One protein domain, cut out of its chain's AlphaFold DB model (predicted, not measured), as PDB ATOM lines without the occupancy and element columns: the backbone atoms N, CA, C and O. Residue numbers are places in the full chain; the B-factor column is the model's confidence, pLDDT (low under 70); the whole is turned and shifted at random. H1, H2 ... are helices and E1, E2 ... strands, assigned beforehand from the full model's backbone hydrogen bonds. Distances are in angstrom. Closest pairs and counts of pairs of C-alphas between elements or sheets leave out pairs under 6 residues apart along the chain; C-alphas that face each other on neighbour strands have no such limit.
ATOM      1  N   GLN A 863      24.587  28.747 -58.238       93.00
ATOM      2  CA  GLN A 863      25.245  27.490 -57.895       93.00
ATOM      3  C   GLN A 863      25.714  27.502 -56.432       93.00
ATOM      4  O   GLN A 863      25.675  28.524 -55.751       93.00
ATOM      5  N   GLU A 864      26.178  26.355 -55.944       93.56
ATOM      6  CA  GLU A 864      26.881  26.275 -54.661       93.56
ATOM      7  C   GLU A 864      28.360  26.679 -54.796       93.56
ATOM      8  O   GLU A 864      28.963  26.586 -55.873       93.56
ATOM      9  N   THR A 865      28.963  27.122 -53.694       92.25
ATOM     10  CA  THR A 865      30.416  27.296 -53.582       92.25
ATOM     11  C   THR A 865      31.136  25.945 -53.630       92.25
ATOM     12  O   THR A 865      30.557  24.888 -53.392       92.25
ATOM     13  N   SER A 866      32.448  25.953 -53.893       87.38
ATOM     14  CA  SER A 866      33.242  24.708 -53.928       87.38
ATOM     15  C   SER A 866      33.306  23.959 -52.586       87.38
ATOM     16  O   SER A 866      33.585  22.760 -52.569       87.38
ATOM     17  N   SER A 867      33.045  24.650 -51.473       86.00
ATOM     18  CA  SER A 867      32.893  24.084 -50.129       86.00
ATOM     19  C   SER A 867      31.489  23.535 -49.844       86.00
ATOM     20  O   SER A 867      31.339  22.788 -48.879       86.00
ATOM     21  N   GLY A 868      30.491  23.849 -50.681       87.44
ATOM     22  CA  GLY A 868      29.105  23.381 -50.558       87.44
ATOM     23  C   GLY A 868      28.294  24.039 -49.433       87.44
ATOM     24  O   GLY A 868      27.206  23.566 -49.114       87.44
ATOM     25  N   ASP A 869      28.820  25.099 -48.812       87.62
ATOM     26  CA  ASP A 869      28.254  25.762 -47.628       87.62
ATOM     27  C   ASP A 869      27.652  27.154 -47.907       87.62
ATOM     28  O   ASP A 869      27.074  27.756 -47.004       87.62
ATOM     29  N   ALA A 870      27.740  27.647 -49.146       92.94
ATOM     30  CA  ALA A 870      27.217  28.950 -49.555       92.94
ATOM     31  C   ALA A 870      26.716  28.963 -51.005       92.94
ATOM     32  O   ALA A 870      27.043  28.084 -51.808       92.94
ATOM     33  N   LEU A 871      25.913  29.975 -51.339       94.69
ATOM     34  CA  LEU A 871      25.433  30.244 -52.694       94.69
ATOM     35  C   LEU A 871      26.323  31.281 -53.384       94.69
ATOM     36  O   LEU A 871      26.791  32.225 -52.756       94.69
ATOM     37  N   GLN A 872      26.531  31.114 -54.685       94.81
ATOM     38  CA  GLN A 872      27.237  32.066 -55.544       94.81
ATOM     39  C   GLN A 872      26.717  31.955 -56.980       94.81
ATOM     40  O   GLN A 872      26.082  30.958 -57.337       94.81
ATOM     41  N   PHE A 873      27.033  32.913 -57.844       93.69
ATOM     42  CA  PHE A 873      26.736  32.769 -59.268       93.69
ATOM     43  C   PHE A 873      27.786  31.910 -59.994       93.69
ATOM     44  O   PHE A 873      28.945  31.780 -59.587       93.69
ATOM     45  N   ALA A 874      27.354  31.227 -61.053       91.56
ATOM     46  CA  ALA A 874      28.228  30.497 -61.960       91.56
ATOM     47  C   ALA A 874      29.080  31.472 -62.777       91.56
ATOM     48  O   ALA A 874      28.606  32.568 -63.064       91.56
ATOM     49  N   PRO A 875      30.296  31.082 -63.209       89.69
ATOM     50  CA  PRO A 875      31.123  31.941 -64.048       89.69
ATOM     51  C   PRO A 875      30.339  32.475 -65.255       89.69
ATOM     52  O   PRO A 875      29.793  31.695 -66.042       89.69
ATOM     53  N   HIS A 876      30.303  33.795 -65.397       88.88
ATOM     54  CA  HIS A 876      29.626  34.523 -66.468       88.88
ATOM     55  C   HIS A 876      30.617  35.441 -67.200       88.88
ATOM     56  O   HIS A 876      31.802  35.483 -66.871       88.88
ATOM     57  N   GLY A 877      30.154  36.111 -68.260       86.44
ATOM     58  CA  GLY A 877      30.947  37.146 -68.932       86.44
ATOM     59  C   GLY A 877      31.100  38.398 -68.066       86.44
ATOM     60  O   GLY A 877      30.463  38.498 -67.019       86.44
ATOM     61  N   ASP A 878      31.920  39.339 -68.529       81.62
ATOM     62  CA  ASP A 878      32.115  40.623 -67.852       81.62
ATOM     63  C   ASP A 878      30.770  41.362 -67.726       81.62
ATOM     64  O   ASP A 878      30.073  41.576 -68.724       81.62
ATOM     65  N   LEU A 879      30.413  41.725 -66.493       84.00
ATOM     66  CA  LEU A 879      29.275  42.578 -66.159       84.00
ATOM     67  C   LEU A 879      29.793  43.948 -65.697       84.00
ATOM     68  O   LEU A 879      30.988  44.126 -65.461       84.00
ATOM     69  N   ARG A 880      28.900  44.932 -65.618       81.25
ATOM     70  CA  ARG A 880      29.201  46.235 -65.010       81.25
ATOM     71  C   ARG A 880      29.213  46.114 -63.483       81.25
ATOM     72  O   ARG A 880      28.491  45.285 -62.936       81.25
ATOM     73  N   ASP A 881      29.989  46.967 -62.819       77.88
ATOM     74  CA  ASP A 881      30.050  47.029 -61.354       77.88
ATOM     75  C   ASP A 881      28.640  47.210 -60.754       77.88
ATOM     76  O   ASP A 881      27.851  48.029 -61.230       77.88
ATOM     77  N   GLY A 882      28.309  46.423 -59.725       78.69
ATOM     78  CA  GLY A 882      26.971  46.401 -59.116       78.69
ATOM     79  C   GLY A 882      25.954  45.494 -59.823       78.69
ATOM     80  O   GLY A 882      24.755  45.551 -59.530       78.69
ATOM     81  N   ALA A 883      26.395  44.654 -60.763       88.19
ATOM     82  CA  ALA A 883      25.567  43.589 -61.311       88.19
ATOM     83  C   ALA A 883      25.244  42.511 -60.261       88.19
ATOM     84  O   ALA A 883      25.887  42.388 -59.224       88.19
ATOM     85  N   GLY A 884      24.201  41.730 -60.526       91.31
ATOM     86  CA  GLY A 884      23.709  40.707 -59.609       91.31
ATOM     87  C   GLY A 884      22.257  40.361 -59.899       91.31
ATOM     88  O   GLY A 884      21.679  40.824 -60.890       91.31
ATOM     89  N   ASN A 885      21.647  39.543 -59.046       92.88
ATOM     90  CA  ASN A 885      20.239  39.184 -59.183       92.88
ATOM     91  C   ASN A 885      19.497  39.128 -57.857       92.88
ATOM     92  O   ASN A 885      20.063  38.843 -56.802       92.88
ATOM     93  N   TRP A 886      18.184  39.299 -57.969       93.75
ATOM     94  CA  TRP A 886      17.244  39.025 -56.898       93.75
ATOM     95  C   TRP A 886      17.080  37.516 -56.691       93.75
ATOM     96  O   TRP A 886      16.893  36.744 -57.641       93.75
ATOM     97  N   LEU A 887      17.160  37.109 -55.429       94.19
ATOM     98  CA  LEU A 887      16.987  35.748 -54.954       94.19
ATOM     99  C   LEU A 887      15.721  35.672 -54.106       94.19
ATOM    100  O   LEU A 887      15.590  36.405 -53.129       94.19
ATOM    101  N   HIS A 888      14.832  34.750 -54.460       92.50
ATOM    102  CA  HIS A 888      13.601  34.452 -53.730       92.50
ATOM    103  C   HIS A 888      13.816  33.209 -52.872       92.50
ATOM    104  O   HIS A 888      14.241  32.172 -53.385       92.50
ATOM    105  N   PHE A 889      13.536  33.309 -51.575       90.88
ATOM    106  CA  PHE A 889      13.646  32.235 -50.592       90.88
ATOM    107  C   PHE A 889      12.254  31.769 -50.180       90.88
ATOM    108  O   PHE A 889      11.630  32.318 -49.270       90.88
ATOM    109  N   ASP A 890      11.793  30.700 -50.823       87.94
ATOM    110  CA  ASP A 890      10.496  30.101 -50.538       87.94
ATOM    111  C   ASP A 890      10.630  28.963 -49.518       87.94
ATOM    112  O   ASP A 890      11.327  27.972 -49.787       87.94
ATOM    113  N   PRO A 891       9.955  29.026 -48.358       81.94
ATOM    114  CA  PRO A 891      10.020  27.966 -47.362       81.94
ATOM    115  C   PRO A 891       9.395  26.672 -47.890       81.94
ATOM    116  O   PRO A 891       8.274  26.639 -48.409       81.94
ATOM    117  N   VAL A 892      10.099  25.558 -47.694       82.56
ATOM    118  CA  VAL A 892       9.567  24.222 -47.964       82.56
ATOM    119  C   VAL A 892       8.721  23.776 -46.775       82.56
ATOM    120  O   VAL A 892       9.167  23.778 -45.624       82.56
ATOM    121  N   ALA A 893       7.491  23.354 -47.069       71.12
ATOM    122  CA  ALA A 893       6.530  22.927 -46.060       71.12
ATOM    123  C   ALA A 893       7.087  21.818 -45.149       71.12
ATOM    124  O   ALA A 893       7.686  20.848 -45.614       71.12
ATOM    125  N   GLY A 894       6.823  21.935 -43.844       68.00
ATOM    126  CA  GLY A 894       7.182  20.921 -42.848       68.00
ATOM    127  C   GLY A 894       8.618  20.991 -42.318       68.00
ATOM    128  O   GLY A 894       9.002  20.115 -41.543       68.00
ATOM    129  N   THR A 895       9.394  22.013 -42.686       72.38
ATOM    130  CA  THR A 895      10.717  22.290 -42.100       72.38
ATOM    131  C   THR A 895      10.615  23.250 -40.901       72.38
ATOM    132  O   THR A 895       9.560  23.852 -40.691       72.38
ATOM    133  N   GLN A 896      11.622  23.297 -40.020       70.19
ATOM    134  CA  GLN A 896      11.529  23.987 -38.722       70.19
ATOM    135  C   GLN A 896      12.878  24.433 -38.140       70.19
ATOM    136  O   GLN A 896      13.809  23.638 -38.043       70.19
ATOM    137  N   LEU A 897      12.940  25.662 -37.626       75.75
ATOM    138  CA  LEU A 897      13.963  26.045 -36.647       75.75
ATOM    139  C   LEU A 897      13.516  25.682 -35.228       75.75
ATOM    140  O   LEU A 897      12.320  25.492 -34.984       75.75
ATOM    141  N   PRO A 898      14.453  25.625 -34.267       75.12
ATOM    142  CA  PRO A 898      14.116  25.835 -32.865       75.12
ATOM    143  C   PRO A 898      13.284  27.120 -32.690       75.12
ATOM    144  O   PRO A 898      13.554  28.127 -33.340       75.12
ATOM    145  N   GLN A 899      12.275  27.076 -31.819       75.00
ATOM    146  CA  GLN A 899      11.393  28.215 -31.524       75.00
ATOM    147  C   GLN A 899      12.219  29.414 -31.033       75.00
ATOM    148  O   GLN A 899      13.115  29.220 -30.214       75.00
ATOM    149  N   GLY A 900      11.971  30.613 -31.571       73.50
ATOM    150  CA  GLY A 900      12.756  31.825 -31.292       73.50
ATOM    151  C   GLY A 900      14.094  31.951 -32.044       73.50
ATOM    152  O   GLY A 900      14.776  32.960 -31.895       73.50
ATOM    153  N   ALA A 901      14.500  30.966 -32.859       82.88
ATOM    154  CA  ALA A 901      15.729  31.059 -33.652       82.88
ATOM    155  C   ALA A 901      15.490  31.701 -35.032       82.88
ATOM    156  O   ALA A 901      14.420  31.551 -35.627       82.88
ATOM    157  N   GLN A 902      16.521  32.357 -35.572       86.62
ATOM    158  CA  GLN A 902      16.513  32.967 -36.907       86.62
ATOM    159  C   GLN A 902      17.712  32.492 -37.730       86.62
ATOM    160  O   GLN A 902      18.849  32.493 -37.257       86.62
ATOM    161  N   LEU A 903      17.476  32.121 -38.984       87.75
ATOM    162  CA  LEU A 903      18.528  31.924 -39.970       87.75
ATOM    163  C   LEU A 903      18.923  33.294 -40.537       87.75
ATOM    164  O   LEU A 903      18.088  34.009 -41.086       87.75
ATOM    165  N   LEU A 904      20.191  33.655 -40.386       89.94
ATOM    166  CA  LEU A 904      20.797  34.872 -40.914       89.94
ATOM    167  C   LEU A 904      21.438  34.555 -42.265       89.94
ATOM    168  O   LEU A 904      22.224  33.609 -42.364       89.94
ATOM    169  N   LEU A 905      21.122  35.347 -43.285       91.69
ATOM    170  CA  LEU A 905      21.689  35.246 -44.624       91.69
ATOM    171  C   LEU A 905      22.669  36.402 -44.771       91.69
ATOM    172  O   LEU A 905      22.244  37.553 -44.694       91.69
ATOM    173  N   TYR A 906      23.963  36.122 -44.921       93.00
ATOM    174  CA  TYR A 906      24.998  37.156 -44.885       93.00
ATOM    175  C   TYR A 906      25.959  37.076 -46.068       93.00
ATOM    176  O   TYR A 906      26.260  35.987 -46.562       93.00
ATOM    177  N   ALA A 907      26.434  38.235 -46.518       93.19
ATOM    178  CA  ALA A 907      27.298  38.348 -47.685       93.19
ATOM    179  C   ALA A 907      28.785  38.279 -47.324       93.19
ATOM    180  O   ALA A 907      29.242  38.828 -46.313       93.19
ATOM    181  N   THR A 908      29.561  37.623 -48.186       93.81
ATOM    182  CA  THR A 908      31.022  37.668 -48.161       93.81
ATOM    183  C   THR A 908      31.600  37.856 -49.555       93.81
ATOM    184  O   THR A 908      31.012  37.447 -50.550       93.81
ATOM    185  N   THR A 909      32.824  38.359 -49.629       92.19
ATOM    186  CA  THR A 909      33.689  38.173 -50.800       92.19
ATOM    187  C   THR A 909      34.064  36.693 -50.964       92.19
ATOM    188  O   THR A 909      33.908  35.878 -50.046       92.19
ATOM    189  N   ALA A 910      34.631  36.328 -52.117       89.00
ATOM    190  CA  ALA A 910      35.061  34.955 -52.402       89.00
ATOM    191  C   ALA A 910      36.155  34.404 -51.456       89.00
ATOM    192  O   ALA A 910      36.339  33.189 -51.374       89.00
ATOM    193  N   ASP A 911      36.890  35.269 -50.746       89.56
ATOM    194  CA  ASP A 911      37.875  34.876 -49.726       89.56
ATOM    195  C   ASP A 911      37.287  34.753 -48.305       89.56
ATOM    196  O   ASP A 911      37.999  34.371 -47.372       89.56
ATOM    197  N   GLY A 912      35.983  35.006 -48.149       88.31
ATOM    198  CA  GLY A 912      35.249  34.898 -46.890       88.31
ATOM    199  C   GLY A 912      35.254  36.167 -46.033       88.31
ATOM    200  O   GLY A 912      34.859  36.098 -44.868       88.31
ATOM    201  N   THR A 913      35.697  37.310 -46.564       93.69
ATOM    202  CA  THR A 913      35.597  38.604 -45.871       93.69
ATOM    203  C   THR A 913      34.145  39.077 -45.857       93.69
ATOM    204  O   THR A 913      33.481  39.039 -46.887       93.69
ATOM    205  N   LEU A 914      33.641  39.510 -44.696       93.50
ATOM    206  CA  LEU A 914      32.276  40.027 -44.556       93.50
ATOM    207  C   LEU A 914      32.084  41.305 -45.385       93.50
ATOM    208  O   LEU A 914      32.966  42.170 -45.396       93.50
ATOM    209  N   VAL A 915      30.923  41.405 -46.034       90.94
ATOM    210  CA  VAL A 915      30.487  42.579 -46.799       90.94
ATOM    211  C   VAL A 915      29.231  43.137 -46.145       90.94
ATOM    212  O   VAL A 915      28.259  42.402 -45.983       90.94
ATOM    213  N   GLY A 916      29.272  44.401 -45.726       85.75
ATOM    214  CA  GLY A 916      28.133  45.099 -45.139       85.75
ATOM    215  C   GLY A 916      27.016  45.335 -46.156       85.75
ATOM    216  O   GLY A 916      27.252  45.308 -47.364       85.75
ATOM    217  N   ARG A 917      25.795  45.601 -45.678       79.06
ATOM    218  CA  ARG A 917      24.653  45.991 -46.536       79.06
ATOM    219  C   ARG A 917      24.932  47.225 -47.394       79.06
ATOM    220  O   ARG A 917      24.426  47.322 -48.503       79.06
ATOM    221  N   ASP A 918      25.762  48.129 -46.883       73.44
ATOM    222  CA  ASP A 918      26.248  49.336 -47.557       73.44
ATOM    223  C   ASP A 918      27.400  49.064 -48.550       73.44
ATOM    224  O   ASP A 918      27.964  49.989 -49.132       73.44
ATOM    225  N   GLY A 919      27.789  47.796 -48.730       79.81
ATOM    226  CA  GLY A 919      28.898  47.377 -49.582       79.81
ATOM    227  C   GLY A 919      30.282  47.539 -48.947       79.81
ATOM    228  O   GLY A 919      31.284  47.241 -49.602       79.81
ATOM    229  N   THR A 920      30.390  47.983 -47.689       83.00
ATOM    230  CA  THR A 920      31.689  48.097 -47.013       83.00
ATOM    231  C   THR A 920      32.325  46.724 -46.789       83.00
ATOM    232  O   THR A 920      31.658  45.746 -46.461       83.00
ATOM    233  N   ILE A 921      33.648  46.632 -46.966       86.19
ATOM    234  CA  ILE A 921      34.404  45.374 -46.864       86.19
ATOM    235  C   ILE A 921      35.529  45.537 -45.842       86.19
ATOM    236  O   ILE A 921      36.297  46.499 -45.895       86.19
ATOM    237  N   GLY A 922      35.690  44.565 -44.939       81.12
ATOM    238  CA  GLY A 922      36.887  44.448 -44.100       81.12
ATOM    239  C   GLY A 922      36.620  44.190 -42.618       81.12
ATOM    240  O   GLY A 922      35.502  43.934 -42.189       81.12
ATOM    241  N   GLY A 923      37.681  44.255 -41.805       76.50
ATOM    242  CA  GLY A 923      37.662  43.809 -40.401       76.50
ATOM    243  C   GLY A 923      36.803  44.629 -39.427       76.50
ATOM    244  O   GLY A 923      36.733  44.260 -38.257       76.50
ATOM    245  N   GLY A 924      36.198  45.732 -39.881       82.81
ATOM    246  CA  GLY A 924      35.238  46.530 -39.111       82.81
ATOM    247  C   GLY A 924      33.780  46.094 -39.281       82.81
ATOM    248  O   GLY A 924      32.959  46.474 -38.455       82.81
ATOM    249  N   VAL A 925      33.474  45.285 -40.302       89.12
ATOM    250  CA  VAL A 925      32.120  44.796 -40.596       89.12
ATOM    251  C   VAL A 925      31.797  43.629 -39.665       89.12
ATOM    252  O   VAL A 925      32.502  42.615 -39.647       89.12
ATOM    253  N   SER A 926      30.743  43.762 -38.863       90.56
ATOM    254  CA  SER A 926      30.232  42.678 -38.030       90.56
ATOM    255  C   SER A 926      29.324  41.741 -38.830       90.56
ATOM    256  O   SER A 926      28.840  42.063 -39.912       90.56
ATOM    257  N   LEU A 927      29.044  40.554 -38.287       89.38
ATOM    258  CA  LEU A 927      28.095  39.636 -38.920       89.38
ATOM    259  C   LEU A 927      26.682  40.236 -39.016       89.38
ATOM    260  O   LEU A 927      25.948  39.908 -39.943       89.38
ATOM    261  N   ALA A 928      26.303  41.102 -38.071       85.38
ATOM    262  CA  ALA A 928      25.024  41.800 -38.122       85.38
ATOM    263  C   ALA A 928      24.979  42.767 -39.314       85.38
ATOM    264  O   ALA A 928      24.007  42.734 -40.064       85.38
ATOM    265  N   ASP A 929      26.059  43.523 -39.532       85.69
ATOM    266  CA  ASP A 929      26.191  44.473 -40.648       85.69
ATOM    267  C   ASP A 929      26.178  43.754 -42.004       85.69
ATOM    268  O   ASP A 929      25.628  44.263 -42.974       85.69
ATOM    269  N   ALA A 930      26.739  42.540 -42.064       89.88
ATOM    270  CA  ALA A 930      26.774  41.719 -43.273       89.88
ATOM    271  C   ALA A 930      25.510  40.881 -43.524       89.88
ATOM    272  O   ALA A 930      25.377  40.263 -44.580       89.88
ATOM    273  N   THR A 931      24.593  40.796 -42.554       90.12
ATOM    274  CA  THR A 931      23.357  40.015 -42.692       90.12
ATOM    275  C   THR A 931      22.388  40.765 -43.596       90.12
ATOM    276  O   THR A 931      21.805  41.744 -43.154       90.12
ATOM    277  N   LEU A 932      22.157  40.291 -44.819       87.88
ATOM    278  CA  LEU A 932      21.231  40.883 -45.791       87.88
ATOM    279  C   LEU A 932      19.761  40.562 -45.494       87.88
ATOM    280  O   LEU A 932      18.872  41.334 -45.834       87.88
ATOM    281  N   ALA A 933      19.489  39.417 -44.861       87.94
ATOM    282  CA  ALA A 933      18.130  39.012 -44.527       87.94
ATOM    283  C   ALA A 933      18.062  38.044 -43.342       87.94
ATOM    284  O   ALA A 933      19.047  37.392 -42.981       87.94
ATOM    285  N   ARG A 934      16.867  37.927 -42.753       86.75
ATOM    286  CA  ARG A 934      16.570  37.021 -41.640       86.75
ATOM    287  C   ARG A 934      15.334  36.195 -41.956       86.75
ATOM    288  O   ARG A 934      14.301  36.741 -42.322       86.75
ATOM    289  N   LEU A 935      15.441  34.888 -41.766       84.25
ATOM    290  CA  LEU A 935      14.354  33.937 -41.964       84.25
ATOM    291  C   LEU A 935      14.078  33.203 -40.660       84.25
ATOM    292  O   LEU A 935      14.962  32.550 -40.106       84.25
ATOM    293  N   GLY A 936      12.848  33.285 -40.172       78.19
ATOM    294  CA  GLY A 936      12.420  32.531 -39.001       78.19
ATOM    295  C   GLY A 936      11.409  31.429 -39.313       78.19
ATOM    296  O   GLY A 936      11.077  31.149 -40.462       78.19
ATOM    297  N   SER A 937      10.909  30.780 -38.262       76.19
ATOM    298  CA  SER A 937       9.786  29.839 -38.322       76.19
ATOM    299  C   SER A 937       8.902  30.059 -37.101       76.19
ATOM    300  O   SER A 937       9.392  29.972 -35.979       76.19
ATOM    301  N   MET A 938       7.612  30.344 -37.314       78.19
ATOM    302  CA  MET A 938       6.689  30.715 -36.236       78.19
ATOM    303  C   MET A 938       5.618  29.650 -36.052       78.19
ATOM    304  O   MET A 938       4.838  29.355 -36.965       78.19
ATOM    305  N   ARG A 939       5.574  29.065 -34.855       76.94
ATOM    306  CA  ARG A 939       4.586  28.059 -34.473       76.94
ATOM    307  C   ARG A 939       3.946  28.419 -33.152       76.94
ATOM    308  O   ARG A 939       4.587  28.986 -32.281       76.94
ATOM    309  N   SER A 940       2.697  28.006 -33.008       82.12
ATOM    310  CA  SER A 940       2.053  27.950 -31.702       82.12
ATOM    311  C   SER A 940       2.733  26.942 -30.780       82.12
ATOM    312  O   SER A 940       3.371  25.999 -31.256       82.12
ATOM    313  N   ASP A 941       2.465  27.037 -29.481       81.38
ATOM    314  CA  ASP A 941       2.940  26.075 -28.472       81.38
ATOM    315  C   ASP A 941       2.463  24.640 -28.747       81.38
ATOM    316  O   ASP A 941       3.060  23.657 -28.305       81.38
ATOM    317  N   GLY A 942       1.369  24.501 -29.505       76.75
ATOM    318  CA  GLY A 942       0.839  23.226 -29.988       76.75
ATOM    319  C   GLY A 942       1.541  22.672 -31.234       76.75
ATOM    320  O   GLY A 942       1.159  21.607 -31.722       76.75
ATOM    321  N   GLY A 943       2.535  23.380 -31.778       76.00
ATOM    322  CA  GLY A 943       3.296  22.998 -32.966       76.00
ATOM    323  C   GLY A 943       2.618  23.309 -34.305       76.00
ATOM    324  O   GLY A 943       3.117  22.860 -35.338       76.00
ATOM    325  N   MET A 944       1.508  24.057 -34.322       81.00
ATOM    326  CA  MET A 944       0.884  24.519 -35.574       81.00
ATOM    327  C   MET A 944       1.645  25.714 -36.147       81.00
ATOM    328  O   MET A 944       1.924  26.650 -35.404       81.00
ATOM    329  N   GLU A 945       1.936  25.689 -37.449       79.25
ATOM    330  CA  GLU A 945       2.506  26.814 -38.206       79.25
ATOM    331  C   GLU A 945       1.541  28.007 -38.196       79.25
ATOM    332  O   GLU A 945       0.359  27.843 -38.500       79.25
ATOM    333  N   LEU A 946       2.038  29.180 -37.790       82.19
ATOM    334  CA  LEU A 946       1.230  30.394 -37.656       82.19
ATOM    335  C   LEU A 946       1.120  31.129 -38.996       82.19
ATOM    336  O   LEU A 946       0.014  31.362 -39.475       82.19
ATOM    337  N   LEU A 947       2.261  31.450 -39.613       79.44
ATOM    338  CA  LEU A 947       2.354  32.182 -40.876       79.44
ATOM    339  C   LEU A 947       3.513  31.647 -41.724       79.44
ATOM    340  O   LEU A 947       4.534  31.212 -41.190       79.44
ATOM    341  N   LYS A 948       3.354  31.706 -43.050       70.56
ATOM    342  CA  LYS A 948       4.419  31.383 -44.009       70.56
ATOM    343  C   LYS A 948       5.343  32.580 -44.207       70.56
ATOM    344  O   LYS A 948       4.859  33.680 -44.479       70.56
ATOM    345  N   LEU A 949       6.647  32.328 -44.135       78.38
ATOM    346  CA  LEU A 949       7.694  33.349 -44.120       78.38
ATOM    347  C   LEU A 949       8.597  33.183 -45.343       78.38
ATOM    348  O   LEU A 949       9.393  32.246 -45.396       78.38
ATOM    349  N   GLY A 950       8.406  34.048 -46.336       84.00
ATOM    350  CA  GLY A 950       9.285  34.176 -47.498       84.00
ATOM    351  C   GLY A 950      10.229  35.362 -47.336       84.00
ATOM    352  O   GLY A 950      10.045  36.185 -46.433       84.00
ATOM    353  N   GLN A 951      11.238  35.418 -48.200       88.69
ATOM    354  CA  GLN A 951      12.160  36.542 -48.269       88.69
ATOM    355  C   GLN A 951      12.724  36.701 -49.675       88.69
ATOM    356  O   GLN A 951      13.147  35.718 -50.284       88.69
ATOM    357  N   THR A 952      12.860  37.940 -50.113       91.50
ATOM    358  CA  THR A 952      13.562  38.336 -51.320       91.50
ATOM    359  C   THR A 952      14.786  39.173 -50.927       91.50
ATOM    360  O   THR A 952      14.759  39.948 -49.971       91.50
ATOM    361  N   LEU A 953      15.925  38.985 -51.597       91.69
ATOM    362  CA  LEU A 953      17.118  39.829 -51.411       91.69
ATOM    363  C   LEU A 953      17.932  39.916 -52.696       91.69
ATOM    364  O   LEU A 953      17.891  38.999 -53.517       91.69
ATOM    365  N   PHE A 954      18.694  40.991 -52.862       91.00
ATOM    366  CA  PHE A 954      19.617  41.138 -53.979       91.00
ATOM    367  C   PHE A 954      21.005  40.608 -53.599       91.00
ATOM    368  O   PHE A 954      21.537  40.965 -52.550       91.00
ATOM    369  N   LEU A 955      21.590  39.758 -54.446       92.12
ATOM    370  CA  LEU A 955      22.970  39.289 -54.302       92.12
ATOM    371  C   LEU A 955      23.817  39.841 -55.461       92.12
ATOM    372  O   LEU A 955      23.515  39.516 -56.616       92.12
ATOM    373  N   PRO A 956      24.868  40.632 -55.175       91.19
ATOM    374  CA  PRO A 956      25.851  41.050 -56.173       91.19
ATOM    375  C   PRO A 956      26.621  39.872 -56.785       91.19
ATOM    376  O   PRO A 956      26.804  38.830 -56.150       91.19
ATOM    377  N   ASP A 957      27.057  40.021 -58.034       90.50
ATOM    378  CA  ASP A 957      27.693  38.955 -58.814       90.50
ATOM    379  C   ASP A 957      29.076  38.535 -58.282       90.50
ATOM    380  O   ASP A 957      29.486  37.381 -58.437       90.50
ATOM    381  N   ASP A 958      29.760  39.444 -57.591       88.81
ATOM    382  CA  ASP A 958      31.073  39.259 -56.977       88.81
ATOM    383  C   ASP A 958      31.033  38.739 -55.524       88.81
ATOM    384  O   ASP A 958      32.081  38.528 -54.900       88.81
ATOM    385  N   GLN A 959      29.836  38.475 -54.987       92.88
ATOM    386  CA  GLN A 959      29.617  38.059 -53.600       92.88
ATOM    387  C   GLN A 959      29.134  36.607 -53.469       92.88
ATOM    388  O   GLN A 959      28.616  35.976 -54.392       92.88
ATOM    389  N   GLN A 960      29.313  36.059 -52.269       94.75
ATOM    390  CA  GLN A 960      28.796  34.763 -51.843       94.75
ATOM    391  C   GLN A 960      27.808  34.960 -50.697       94.75
ATOM    392  O   GLN A 960      28.074  35.722 -49.767       94.75
ATOM    393  N   LEU A 961      26.697  34.228 -50.727       95.12
ATOM    394  CA  LEU A 961      25.696  34.245 -49.667       95.12
ATOM    395  C   LEU A 961      25.871  33.035 -48.750       95.12
ATOM    396  O   LEU A 961      25.667  31.887 -49.156       95.12
ATOM    397  N   HIS A 962      26.231  33.312 -47.503       93.94
ATOM    398  CA  HIS A 962      26.444  32.340 -46.437       93.94
ATOM    399  C   HIS A 962      25.297  32.372 -45.421       93.94
ATOM    400  O   HIS A 962      24.434  33.253 -45.439       93.94
ATOM    401  N   PHE A 963      25.299  31.396 -44.511       92.19
ATOM    402  CA  PHE A 963      24.228  31.189 -43.539       92.19
ATOM    403  C   PHE A 963      24.778  31.109 -42.114       92.19
ATOM    404  O   PHE A 963      25.752  30.405 -41.860       92.19
ATOM    405  N   ALA A 964      24.132  31.784 -41.164       92.44
ATOM    406  CA  ALA A 964      24.390  31.660 -39.729       92.44
ATOM    407  C   ALA A 964      23.074  31.443 -38.971       92.44
ATOM    408  O   ALA A 964      22.013  31.820 -39.452       92.44
ATOM    409  N   LEU A 965      23.112  30.833 -37.787       90.19
ATOM    410  CA  LEU A 965      21.919  30.636 -36.955       90.19
ATOM    411  C   LEU A 965      22.010  31.505 -35.701       90.19
ATOM    412  O   LEU A 965      22.893  31.287 -34.872       90.19
ATOM    413  N   LEU A 966      21.087  32.452 -35.552       88.69
ATOM    414  CA  LEU A 966      20.827  33.144 -34.296       88.69
ATOM    415  C   LEU A 966      19.940  32.245 -33.433       88.69
ATOM    416  O   LEU A 966      18.787  31.987 -33.771       88.69
ATOM    417  N   ASN A 967      20.502  31.728 -32.347       84.81
ATOM    418  CA  ASN A 967      19.800  30.859 -31.413       84.81
ATOM    419  C   ASN A 967      18.862  31.676 -30.504       84.81
ATOM    420  O   ASN A 967      19.099  32.870 -30.301       84.81
ATOM    421  N   PRO A 968      17.860  31.037 -29.872       76.25
ATOM    422  CA  PRO A 968      16.892  31.732 -29.013       76.25
ATOM    423  C   PRO A 968      17.533  32.399 -27.786       76.25
ATOM    424  O   PRO A 968      17.023  33.372 -27.247       76.25
ATOM    425  N   ASP A 969      18.695  31.905 -27.348       77.12
ATOM    426  CA  ASP A 969      19.470  32.494 -26.253       77.12
ATOM    427  C   ASP A 969      20.317  33.715 -26.674       77.12
ATOM    428  O   ASP A 969      21.079  34.250 -25.865       77.12
ATOM    429  N   GLY A 970      20.202  34.151 -27.933       78.56
ATOM    430  CA  GLY A 970      20.934  35.272 -28.518       78.56
ATOM    431  C   GLY A 970      22.351  34.934 -28.992       78.56
ATOM    432  O   GLY A 970      23.063  35.824 -29.458       78.56
ATOM    433  N   THR A 971      22.798  33.678 -28.887       87.94
ATOM    434  CA  THR A 971      24.108  33.254 -29.409       87.94
ATOM    435  C   THR A 971      24.061  32.980 -30.912       87.94
ATOM    436  O   THR A 971      23.028  32.582 -31.444       87.94
ATOM    437  N   ILE A 972      25.188  33.150 -31.612       90.50
ATOM    438  CA  ILE A 972      25.274  32.887 -33.055       90.50
ATOM    439  C   ILE A 972      26.101  31.631 -33.334       90.50
ATOM    440  O   ILE A 972      27.277  31.545 -32.979       90.50
ATOM    441  N   THR A 973      25.506  30.687 -34.058       90.56
ATOM    442  CA  THR A 973      26.211  29.590 -34.725       90.56
ATOM    443  C   THR A 973      26.612  30.055 -36.124       90.56
ATOM    444  O   THR A 973      25.801  30.030 -37.046       90.56
ATOM    445  N   SER A 974      27.860  30.492 -36.302       83.19
ATOM    446  CA  SER A 974      28.329  31.124 -37.549       83.19
ATOM    447  C   SER A 974      28.486  30.174 -38.745       83.19
ATOM    448  O   SER A 974      28.676  30.636 -39.860       83.19
ATOM    449  N   ARG A 975      28.465  28.856 -38.515       82.62
ATOM    450  CA  ARG A 975      28.519  27.811 -39.551       82.62
ATOM    451  C   ARG A 975      27.570  26.664 -39.192       82.62
ATOM    452  O   ARG A 975      28.024  25.645 -38.663       82.62
ATOM    453  N   PRO A 976      26.254  26.849 -39.365       86.31
ATOM    454  CA  PRO A 976      25.301  25.764 -39.221       86.31
ATOM    455  C   PRO A 976      25.564  24.697 -40.296       86.31
ATOM    456  O   PRO A 976      26.129  24.989 -41.346       86.31
ATOM    457  N   ASP A 977      25.165  23.452 -40.030       84.31
ATOM    458  CA  ASP A 977      25.227  22.382 -41.033       84.31
ATOM    459  C   ASP A 977      24.188  22.682 -42.124       84.31
ATOM    460  O   ASP A 977      22.981  22.589 -41.873       84.31
ATOM    461  N   VAL A 978      24.665  23.140 -43.284       87.44
ATOM    462  CA  VAL A 978      23.863  23.516 -44.453       87.44
ATOM    463  C   VAL A 978      24.289  22.655 -45.636       87.44
ATOM    464  O   VAL A 978      25.471  22.430 -45.889       87.44
ATOM    465  N   HIS A 979      23.300  22.164 -46.367       89.50
ATOM    466  CA  HIS A 979      23.446  21.399 -47.589       89.50
ATOM    467  C   HIS A 979      22.665  22.089 -48.694       89.50
ATOM    468  O   HIS A 979      21.458  22.309 -48.576       89.50
ATOM    469  N   ILE A 980      23.358  22.404 -49.777       92.88
ATOM    470  CA  ILE A 980      22.781  23.044 -50.948       92.88
ATOM    471  C   ILE A 980      22.664  21.973 -52.034       92.88
ATOM    472  O   ILE A 980      23.558  21.158 -52.229       92.88
ATOM    473  N   THR A 981      21.512  21.868 -52.690       91.25
ATOM    474  CA  THR A 981      21.290  20.847 -53.723       91.25
ATOM    475  C   THR A 981      20.576  21.447 -54.931       91.25
ATOM    476  O   THR A 981      19.417  21.856 -54.800       91.25
ATOM    477  N   PRO A 982      21.209  21.459 -56.119       90.06
ATOM    478  CA  PRO A 982      20.570  21.916 -57.348       90.06
ATOM    479  C   PRO A 982      19.324  21.091 -57.677       90.06
ATOM    480  O   PRO A 982      19.319  19.864 -57.554       90.06
ATOM    481  N   GLN A 983      18.272  21.758 -58.136       91.94
ATOM    482  CA  GLN A 983      17.024  21.140 -58.568       91.94
ATOM    483  C   GLN A 983      16.888  21.184 -60.098       91.94
ATOM    484  O   GLN A 983      17.459  22.030 -60.783       91.94
ATOM    485  N   ASN A 984      16.084  20.277 -60.663       85.62
ATOM    486  CA  ASN A 984      15.898  20.167 -62.121       85.62
ATOM    487  C   ASN A 984      15.215  21.391 -62.762       85.62
ATOM    488  O   ASN A 984      15.260  21.547 -63.979       85.62
ATOM    489  N   ASN A 985      14.541  22.217 -61.962       83.06
ATOM    490  CA  ASN A 985      13.894  23.463 -62.380       83.06
ATOM    491  C   ASN A 985      14.844  24.678 -62.321       83.06
ATOM    492  O   ASN A 985      14.393  25.789 -62.570       83.06
ATOM    493  N   GLY A 986      16.123  24.477 -61.979       83.19
ATOM    494  CA  GLY A 986      17.109  25.549 -61.840       83.19
ATOM    495  C   GLY A 986      17.098  26.265 -60.487       83.19
ATOM    496  O   GLY A 986      17.896  27.178 -60.306       83.19
ATOM    497  N   SER A 987      16.237  25.868 -59.539       91.19
ATOM    498  CA  SER A 987      16.311  26.364 -58.160       91.19
ATOM    499  C   SER A 987      17.381  25.624 -57.354       91.19
ATOM    500  O   SER A 987      17.807  24.519 -57.710       91.19
ATOM    501  N   MET A 988      17.812  26.217 -56.244       93.69
ATOM    502  CA  MET A 988      18.699  25.582 -55.273       93.69
ATOM    503  C   MET A 988      17.887  25.234 -54.028       93.69
ATOM    504  O   MET A 988      17.259  26.102 -53.432       93.69
ATOM    505  N   LEU A 989      17.885  23.969 -53.614       92.81
ATOM    506  CA  LEU A 989      17.322  23.581 -52.324       92.81
ATOM    507  C   LEU A 989      18.398  23.772 -51.259       92.81
ATOM    508  O   LEU A 989      19.367  23.016 -51.232       92.81
ATOM    509  N   VAL A 990      18.224  24.754 -50.384       89.94
ATOM    510  CA  VAL A 990      19.088  24.966 -49.219       89.94
ATOM    511  C   VAL A 990      18.429  24.284 -48.031       89.94
ATOM    512  O   VAL A 990      17.300  24.615 -47.690       89.94
ATOM    513  N   THR A 991      19.095  23.311 -47.418       86.50
ATOM    514  CA  THR A 991      18.613  22.605 -46.223       86.50
ATOM    515  C   THR A 991      19.650  22.694 -45.121       86.50
ATOM    516  O   THR A 991      20.769  22.233 -45.302       86.50
ATOM    517  N   GLY A 992      19.292  23.242 -43.968       76.50
ATOM    518  CA  GLY A 992      20.220  23.370 -42.851       76.50
ATOM    519  C   GLY A 992      19.580  23.991 -41.622       76.50
ATOM    520  O   GLY A 992      18.521  24.608 -41.708       76.50
ATOM    521  N   ALA A 993      20.183  23.764 -40.452       72.50
ATOM    522  CA  ALA A 993      19.668  24.219 -39.148       72.50
ATOM    523  C   ALA A 993      18.208  23.805 -38.818       72.50
ATOM    524  O   ALA A 993      17.625  24.302 -37.859       72.50
ATOM    525  N   GLY A 994      17.637  22.867 -39.582       73.94
ATOM    526  CA  GLY A 994      16.257  22.395 -39.462       73.94
ATOM    527  C   GLY A 994      15.274  23.002 -40.477       73.94
ATOM    528  O   GLY A 994      14.182  22.456 -40.636       73.94
ATOM    529  N   LEU A 995      15.659  24.041 -41.225       79.00
ATOM    530  CA  LEU A 995      14.867  24.626 -42.314       79.00
ATOM    531  C   LEU A 995      15.268  24.081 -43.687       79.00
ATOM    532  O   LEU A 995      16.422  23.707 -43.906       79.00
ATOM    533  N   SER A 996      14.321  24.106 -44.626       86.06
ATOM    534  CA  SER A 996      14.616  23.993 -46.053       86.06
ATOM    535  C   SER A 996      13.930  25.107 -46.835       86.06
ATOM    536  O   SER A 996      12.741  25.355 -46.640       86.06
ATOM    537  N   PHE A 997      14.660  25.706 -47.771       87.44
ATOM    538  CA  PHE A 997      14.169  26.728 -48.691       87.44
ATOM    539  C   PHE A 997      14.457  26.338 -50.133       87.44
ATOM    540  O   PHE A 997      15.533  25.820 -50.440       87.44
ATOM    541  N   SER A 998      13.507  26.609 -51.019       91.31
ATOM    542  CA  SER A 998      13.785  26.682 -52.448       91.31
ATOM    543  C   SER A 998      14.257  28.094 -52.761       91.31
ATOM    544  O   SER A 998      13.527  29.045 -52.513       91.31
ATOM    545  N   VAL A 999      15.462  28.212 -53.307       93.75
ATOM    546  CA  VAL A 999      16.057  29.485 -53.712       93.75
ATOM    547  C   VAL A 999      16.009  29.599 -55.226       93.75
ATOM    548  O   VAL A 999      16.588  28.768 -55.933       93.75
ATOM    549  N   THR A1000      15.309  30.602 -55.736       93.62
ATOM    550  CA  THR A1000      15.181  30.876 -57.171       93.62
ATOM    551  C   THR A1000      15.774  32.234 -57.510       93.62
ATOM    552  O   THR A1000      15.620  33.200 -56.771       93.62
ATOM    553  N   VAL A1001      16.445  32.313 -58.660       93.19
ATOM    554  CA  VAL A1001      16.838  33.601 -59.243       93.19
ATOM    555  C   VAL A1001      15.625  34.178 -59.963       93.19
ATOM    556  O   VAL A1001      15.097  33.534 -60.876       93.19
ATOM    557  N   GLY A1002      15.184  35.369 -59.565       91.38
ATOM    558  CA  GLY A1002      13.973  35.999 -60.084       91.38
ATOM    559  C   GLY A1002      14.057  37.515 -60.035       91.38
ATOM    560  O   GLY A1002      13.745  38.114 -59.017       91.38
ATOM    561  N   ASN A1003      14.433  38.135 -61.155       92.50
ATOM    562  CA  ASN A1003      14.591  39.591 -61.231       92.50
ATOM    563  C   ASN A1003      13.267  40.358 -61.313       92.50
ATOM    564  O   ASN A1003      13.299  41.572 -61.222       92.50
ATOM    565  N   ASN A1004      12.124  39.700 -61.505       91.50
ATOM    566  CA  ASN A1004      10.831  40.380 -61.482       91.50
ATOM    567  C   ASN A1004      10.350  40.453 -60.032       91.50
ATOM    568  O   ASN A1004      10.172  39.404 -59.416       91.50
ATOM    569  N   LEU A1005      10.141  41.668 -59.534       90.81
ATOM    570  CA  LEU A1005       9.598  41.927 -58.204       90.81
ATOM    571  C   LEU A1005       8.129  42.333 -58.299       90.81
ATOM    572  O   LEU A1005       7.720  42.935 -59.296       90.81
ATOM    573  N   ASP A1006       7.353  42.025 -57.268       87.94
ATOM    574  CA  ASP A1006       5.989  42.517 -57.106       87.94
ATOM    575  C   ASP A1006       5.892  43.638 -56.050       87.94
ATOM    576  O   ASP A1006       6.877  44.056 -55.438       87.94
TER     577      ASP A1006
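What this domain is: This is residues 863 to 1006 of the 1167 residues of an uncharacterized protein of Rhodospirillales bacterium URHD0017 (UniProt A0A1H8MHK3). Two twisted antiparallel sheets lie face to face as a sandwich, one of five strands, in the order E5, E2, E9, E8, E7, and a smaller one in the order E4, E3, E6. One short helix, H1, sits on the smaller sheet, short E1 packs beside E6, and the long loop 937 to 950 reaches away at one end. The printed part has 144 residues, with one named helix and nine named strands in the order E1, E2, E3, H1, E4, E5, E6, E7, E8, E9. The class is mostly strand, though under half of the residues are in named elements. The whole is compact, with a radius of gyration of the C-alphas of 15.2 A and spans of 52 by 38 by 31 A.

How they stand to each other: In the larger sheet, E5, residues 951 to 956, is an edge strand antiparallel to E2, residues 884 to 891, with N 887 and O 953 at 2.8 A. E2 is antiparallel to E9, residues 995 to 1001, with N 890 and O 998 at 2.9 A. E9 and E8, residues 988 to 992, form a hairpin, with N 990 and O 997 at 2.9 A. E8 and E7, residues 978 to 982, form another, with N 981 and O 989 at 2.8 A; E7, E8 and E9 make a meander, each strand the antiparallel neighbour of the one before. This sheet is strongly twisted, with C-alphas up to 6.5 A off its best plane. In the other sheet, the inner strand E3, residues 902 to 909, is antiparallel to E6, residues 959 to 966, with N 904 and O 964 at 2.7 A, and to E4, residues 931 to 936, with N 905 and O 933 at 2.9 A. The facing parts of the sandwich, two sheets face to face, are 9.1 A centre to centre. E4 and E5 touch, closest at the C-alphas of Ala 933 and Leu 953, 7.0 A. E1, residues 871 to 873, pairs with no named strand but touches E6, closest at the C-alphas of Gln 872 and Gln 960, 4.8 A. H1, residues 927 to 930, is on the smaller sheet at a height of 7.3 A; it is too short for an O i to N i+4 pair.

Where its parts are: C-alpha 871 begins E1 at (25.433, 30.244, -52.694), and C-alpha 1001 ends E9 at (16.838, 33.601, -59.243). E3 measures 22.7 A, E2 22.4 A, E6 21.8 A and E9 19.3 A from first to last C-alpha.

The domain as a whole: The C-alphas farthest apart, those of Asp 878 and Gly 942, are 52.1 A apart. The printed part has no cut. The links E3 to H1, E4 to E5 and E6 to E7 are long. Mean pLDDT of the printed part is 86.2, and residue 894 is under 70.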